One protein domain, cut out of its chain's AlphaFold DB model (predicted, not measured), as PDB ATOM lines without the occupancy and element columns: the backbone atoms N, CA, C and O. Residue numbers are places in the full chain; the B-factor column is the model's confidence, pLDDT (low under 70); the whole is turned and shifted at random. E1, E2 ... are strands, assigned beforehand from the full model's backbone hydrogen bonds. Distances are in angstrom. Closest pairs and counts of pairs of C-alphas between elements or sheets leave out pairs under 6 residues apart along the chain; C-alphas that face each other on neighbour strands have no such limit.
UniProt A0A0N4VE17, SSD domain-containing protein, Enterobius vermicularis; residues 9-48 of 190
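This is residues 9 to 48 of the 190 residues of the protein "SSD domain-containing protein" of Enterobius vermicularis (UniProt A0A0N4VE17). Two antiparallel strand hairpins, the longer one made by E3 and E4 and the smaller one by E1 and E2, form a flat domain, with residues 23 to 26 as the bridge from the smaller hairpin to the longer one. The two hairpins are separate two-stranded sheets and do not join into one sheet; residues 45 to 48 run on past E4 as a tail. The printed part has 40 residues, with four named strands in the order E1, E2, E3, E4 along the chain and no named helix, and its class is all strand. The whole is compact, with a radius of gyration of the C-alphas of 10.2 A, and the C-alphas span 27 by 23 by 11 A along their three main axes.

The larger sheet holds E3 and E4. E3 is residues 27 to 32, Leu 27 to Val 32, and measures 11.4 A from first to last C-alpha. E4 is residues 38 to 44, Ile 38 to Leu 44, the longest strand by residues, and measures 12.7 A; it ends with C-alpha 44 at (163.615, 213.882, 278.154). The other sheet holds E1 and E2. E1 is residues 13 to 16, Leu 13 to Val 16, beginning with C-alpha 13 at (154.499, 216.052, 265.458) and measuring 9.5 A. E2 is residues 19 to 22, Phe 19 to Asn 22, and measures 10.0 A, with C-alpha 22 at (153.487, 217.314, 269.778). Between E2 and E3 there is a short helical run at residues 23 to 25, followed by Phe 26.

E3 and E4 are antiparallel neighbours and form a hairpin, with an angle of 162 degrees between their N-to-C directions. Among the C-alphas that face each other across this pair are those of Leu 27 and Leu 44, 4.9 A apart, those of Arg 30 and Ser 41, 4.1 A apart, and those of Val 32 and Ile 38, 4.5 A apart. Among its backbone pairs within hydrogen-bond range are N 28 and O 43 at 2.9 A, and N 31 and O 40 at 2.9 A. The link from E3 to E4 is tight, with 5 residues between them. E1 and E2 are antiparallel neighbours too and form the second hairpin, with an angle of 145 degrees between their N-to-C directions. Their C-alphas 13 and 22 face each other at 4.6 A, and C-alphas 16 and 19 face each other at 5.4 A. N 14 and O 21 are within hydrogen-bond range at 2.9 A, and so are N 21 and O 14 at 2.9 A. The link from E1 to E2 is tight, with 2 residues between them. E2 and E3 follow each other through a tight link of 4 residues, yet they are apart, with no C-alpha of the one within 8 A of the other. E1 is apart from E3 and from E4, and E2 is apart from E4.

The two C-alphas farthest apart are those of Ala 34, in the link from E3 to E4, and Phe 48, the last printed residue, at 32.6 A. Phe 48 has its C-alpha at (152.927, 214.637, 286.041), and it is 21.7 A from the C-alpha of Leu 9, the first printed residue. The printed part runs from residue 9 to residue 48 of a full chain of 190 residues and has no cut. The three links between named strands are tight, and no link is long. The mean pLDDT of the printed part of this model is 77.6; residue 9, residues 11 to 12 and residue 24 are under 70. E3 and E4 each have a mean pLDDT of 82, against 74 for E1 and 75 for E2.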
ATOM      1  N   LEU A   9     158.469 209.169 264.847       67.06
ATOM      2  CA  LEU A   9     158.966 210.287 265.656       67.06
ATOM      3  C   LEU A   9     159.515 211.400 264.750       67.06
ATOM      4  O   LEU A   9     160.712 211.710 264.749       67.06
ATOM      5  N   THR A  10     158.620 212.007 263.977       70.50
ATOM      6  CA  THR A  10     158.923 213.168 263.135       70.50
ATOM      7  C   THR A  10     158.742 214.458 263.938       70.50
ATOM      8  O   THR A  10     157.751 214.654 264.637       70.50
ATOM      9  N   TYR A  11     159.721 215.359 263.911       66.38
ATOM     10  CA  TYR A  11     159.612 216.645 264.594       66.38
ATOM     11  C   TYR A  11     158.809 217.641 263.737       66.38
ATOM     12  O   TYR A  11     159.093 217.751 262.544       66.38
ATOM     13  N   PRO A  12     157.853 218.419 264.295       60.66
ATOM     14  CA  PRO A  12     157.455 218.532 265.710       60.66
ATOM     15  C   PRO A  12     156.314 217.599 266.157       60.66
ATOM     16  O   PRO A  12     155.997 217.557 267.349       60.66
ATOM     17  N   LEU A  13     155.677 216.888 265.226       73.25
ATOM     18  CA  LEU A  13     154.499 216.052 265.458       73.25
ATOM     19  C   LEU A  13     154.849 214.580 265.245       73.25
ATOM     20  O   LEU A  13     155.032 214.150 264.109       73.25
ATOM     21  N   ALA A  14     154.875 213.806 266.327       76.44
ATOM     22  CA  ALA A  14     154.985 212.361 266.221       76.44
ATOM     23  C   ALA A  14     153.621 211.745 265.935       76.44
ATOM     24  O   ALA A  14     152.605 212.173 266.498       76.44
ATOM     25  N   THR A  15     153.615 210.705 265.114       73.75
ATOM     26  CA  THR A  15     152.438 209.876 264.868       73.75
ATOM     27  C   THR A  15     152.566 208.610 265.706       73.75
ATOM     28  O   THR A  15     153.516 207.844 265.549       73.75
ATOM     29  N   VAL A  16     151.626 208.421 266.631       73.31
ATOM     30  CA  VAL A  16     151.513 207.224 267.470       73.31
ATOM     31  C   VAL A  16     150.152 206.600 267.185       73.31
ATOM     32  O   VAL A  16     149.122 207.069 267.679       73.31
ATOM     33  N   GLY A  17     150.129 205.572 266.337       73.88
ATOM     34  CA  GLY A  17     148.880 205.015 265.814       73.88
ATOM     35  C   GLY A  17     148.025 206.087 265.103       73.88
ATOM     36  O   GLY A  17     148.547 206.798 264.246       73.88
ATOM     37  N   PRO A  18     146.727 206.251 265.435       73.38
ATOM     38  CA  PRO A  18     145.869 207.256 264.799       73.38
ATOM     39  C   PRO A  18     146.057 208.679 265.359       73.38
ATOM     40  O   PRO A  18     145.443 209.622 264.859       73.38
ATOM     41  N   PHE A  19     146.874 208.860 266.402       71.75
ATOM     42  CA  PHE A  19     147.002 210.132 267.108       71.75
ATOM     43  C   PHE A  19     148.293 210.863 266.734       71.75
ATOM     44  O   PHE A  19     149.384 210.292 266.749       71.75
ATOM     45  N   LYS A  20     148.172 212.166 266.460       75.25
ATOM     46  CA  LYS A  20     149.310 213.078 266.294       75.25
ATOM     47  C   LYS A  20     149.577 213.792 267.615       75.25
ATOM     48  O   LYS A  20     148.690 214.454 268.147       75.25
ATOM     49  N   SER A  21     150.792 213.671 268.140       74.25
ATOM     50  CA  SER A  21     151.200 214.283 269.405       74.25
ATOM     51  C   SER A  21     152.404 215.196 269.208       74.25
ATOM     52  O   SER A  21     153.373 214.841 268.537       74.25
ATOM     53  N   ASN A  22     152.359 216.389 269.803       78.12
ATOM     54  CA  ASN A  22     153.487 217.314 269.778       78.12
ATOM     55  C   ASN A  22     154.550 216.864 270.789       78.12
ATOM     56  O   ASN A  22     154.462 217.153 271.985       78.12
ATOM     57  N   ILE A  23     155.565 216.167 270.287       76.44
ATOM     58  CA  ILE A  23     156.675 215.628 271.083       76.44
ATOM     59  C   ILE A  23     157.751 216.669 271.404       76.44
ATOM     60  O   ILE A  23     158.595 216.448 272.275       76.44
ATOM     61  N   GLY A  24     157.702 217.835 270.753       68.12
ATOM     62  CA  GLY A  24     158.669 218.913 270.947       68.12
ATOM     63  C   GLY A  24     158.680 219.511 272.352       68.12
ATOM     64  O   GLY A  24     159.663 220.138 272.730       68.12
ATOM     65  N   LYS A  25     157.617 219.289 273.134       74.25
ATOM     66  CA  LYS A  25     157.511 219.728 274.535       74.25
ATOM     67  C   LYS A  25     158.195 218.788 275.533       74.25
ATOM     68  O   LYS A  25     158.384 219.178 276.679       74.25
ATOM     69  N   PHE A  26     158.538 217.566 275.120       81.69
ATOM     70  CA  PHE A  26     159.111 216.542 275.998       81.69
ATOM     71  C   PHE A  26     160.579 216.242 275.668       81.69
ATOM     72  O   PHE A  26     161.330 215.859 276.559       81.69
ATOM     73  N   LEU A  27     160.999 216.429 274.412       83.19
ATOM     74  CA  LEU A  27     162.357 216.141 273.942       83.19
ATOM     75  C   LEU A  27     163.170 217.425 273.740       83.19
ATOM     76  O   LEU A  27     162.894 218.224 272.835       83.19
ATOM     77  N   PHE A  28     164.214 217.576 274.550       82.12
ATOM     78  CA  PHE A  28     165.160 218.687 274.520       82.12
ATOM     79  C   PHE A  28     166.518 218.224 273.972       82.12
ATOM     80  O   PHE A  28     166.822 217.026 273.958       82.12
ATOM     81  N   ASP A  29     167.315 219.178 273.478       82.25
ATOM     82  CA  ASP A  29     168.644 218.937 272.889       82.25
ATOM     83  C   ASP A  29     168.634 217.803 271.853       82.25
ATOM     84  O   ASP A  29     169.344 216.800 271.972       82.25
ATOM     85  N   ARG A  30     167.735 217.927 270.873       80.00
ATOM     86  CA  ARG A  30     167.494 216.906 269.850       80.00
ATOM     87  C   ARG A  30     168.326 217.150 268.597       80.00
ATOM     88  O   ARG A  30     168.467 218.288 268.155       80.00
ATOM     89  N   THR A  31     168.785 216.070 267.982       81.94
ATOM     90  CA  THR A  31     169.330 216.071 266.625       81.94
ATOM     91  C   THR A  31     168.279 215.526 265.671       81.94
ATOM     92  O   THR A  31     167.635 214.511 265.946       81.94
ATOM     93  N   VAL A  32     168.082 216.222 264.556       82.38
ATOM     94  CA  VAL A  32     167.066 215.895 263.551       82.38
ATOM     95  C   VAL A  32     167.773 215.651 262.223       82.38
ATOM     96  O   VAL A  32     168.709 216.373 261.885       82.38
ATOM     97  N   ASN A  33     167.363 214.615 261.493       82.50
ATOM     98  CA  ASN A  33     167.884 214.343 260.156       82.50
ATOM     99  C   ASN A  33     167.261 215.292 259.112       82.50
ATOM    100  O   ASN A  33     166.253 215.940 259.390       82.50
ATOM    101  N   ALA A  34     167.798 215.339 257.890       77.94
ATOM    102  CA  ALA A  34     167.293 216.199 256.807       77.94
ATOM    103  C   ALA A  34     165.796 215.987 256.487       77.94
ATOM    104  O   ALA A  34     165.128 216.892 255.999       77.94
ATOM    105  N   THR A  35     165.260 214.806 256.802       74.44
ATOM    106  CA  THR A  35     163.851 214.429 256.612       74.44
ATOM    107  C   THR A  35     162.938 214.759 257.799       74.44
ATOM    108  O   THR A  35     161.750 214.466 257.747       74.44
ATOM    109  N   GLY A  36     163.456 215.348 258.883       73.06
ATOM    110  CA  GLY A  36     162.653 215.734 260.050       73.06
ATOM    111  C   GLY A  36     162.523 214.668 261.147       73.06
ATOM    112  O   GLY A  36     161.956 214.962 262.200       73.06
ATOM    113  N   HIS A  37     163.070 213.460 260.966       78.94
ATOM    114  CA  HIS A  37     163.070 212.425 262.012       78.94
ATOM    115  C   HIS A  37     164.106 212.710 263.104       78.94
ATOM    116  O   HIS A  37     165.247 213.091 262.821       78.94
ATOM    117  N   ILE A  38     163.724 212.481 264.361       75.69
ATOM    118  CA  ILE A  38     164.614 212.645 265.516       75.69
ATOM    119  C   ILE A  38     165.563 211.446 265.605       75.69
ATOM    120  O   ILE A  38     165.123 210.308 265.744       75.69
ATOM    121  N   THR A  39     166.871 211.701 265.553       79.38
ATOM    122  CA  THR A  39     167.913 210.662 265.620       79.38
ATOM    123  C   THR A  39     168.507 210.501 267.016       79.38
ATOM    124  O   THR A  39     168.917 209.404 267.383       79.38
ATOM    125  N   SER A  40     168.545 211.571 267.809       79.12
ATOM    126  CA  SER A  40     169.008 211.548 269.197       79.12
ATOM    127  C   SER A  40     168.375 212.688 269.992       79.12
ATOM    128  O   SER A  40     167.993 213.717 269.432       79.12
ATOM    129  N   SER A  41     168.256 212.512 271.306       82.50
ATOM    130  CA  SER A  41     167.860 213.552 272.255       82.50
ATOM    131  C   SER A  41     168.618 213.342 273.556       82.50
ATOM    132  O   SER A  41     168.706 212.222 274.059       82.50
ATOM    133  N   ARG A  42     169.188 214.422 274.096       84.19
ATOM    134  CA  ARG A  42     169.976 214.361 275.333       84.19
ATOM    135  C   ARG A  42     169.111 214.376 276.590       84.19
ATOM    136  O   ARG A  42     169.516 213.828 277.612       84.19
ATOM    137  N   THR A  43     167.945 215.014 276.518       85.62
ATOM    138  CA  THR A  43     167.127 215.318 277.689       85.62
ATOM    139  C   THR A  43     165.657 215.051 277.389       85.62
ATOM    140  O   THR A  43     165.076 215.647 276.484       85.62
ATOM    141  N   LEU A  44     165.042 214.184 278.194       88.00
ATOM    142  CA  LEU A  44     163.615 213.882 278.154       88.00
ATOM    143  C   LEU A  44     162.946 214.433 279.418       88.00
ATOM    144  O   LEU A  44     163.328 214.065 280.528       88.00
ATOM    145  N   ALA A  45     161.930 215.278 279.256       87.06
ATOM    146  CA  ALA A  45     161.074 215.725 280.348       87.06
ATOM    147  C   ALA A  45     159.744 214.972 280.324       87.06
ATOM    148  O   ALA A  45     159.088 214.869 279.289       87.06
ATOM    149  N   VAL A  46     159.323 214.494 281.491       87.19
ATOM    150  CA  VAL A  46     158.014 213.874 281.696       87.19
ATOM    151  C   VAL A  46     157.283 214.673 282.764       87.19
ATOM    152  O   VAL A  46     157.814 214.890 283.853       87.19
ATOM    153  N   TYR A  47     156.071 215.122 282.447       84.81
ATOM    154  CA  TYR A  47     155.270 215.956 283.336       84.81
ATOM    155  C   TYR A  47     154.140 215.139 283.957       84.81
ATOM    156  O   TYR A  47     153.334 214.542 283.246       84.81
ATOM    157  N   PHE A  48     154.054 215.168 285.285       84.62
ATOM    158  CA  PHE A  48     152.927 214.637 286.041       84.62
ATOM    159  C   PHE A  48     152.224 215.804 286.725       84.62
ATOM    160  O   PHE A  48     152.798 216.454 287.597       84.62
TER     161      PHE A  48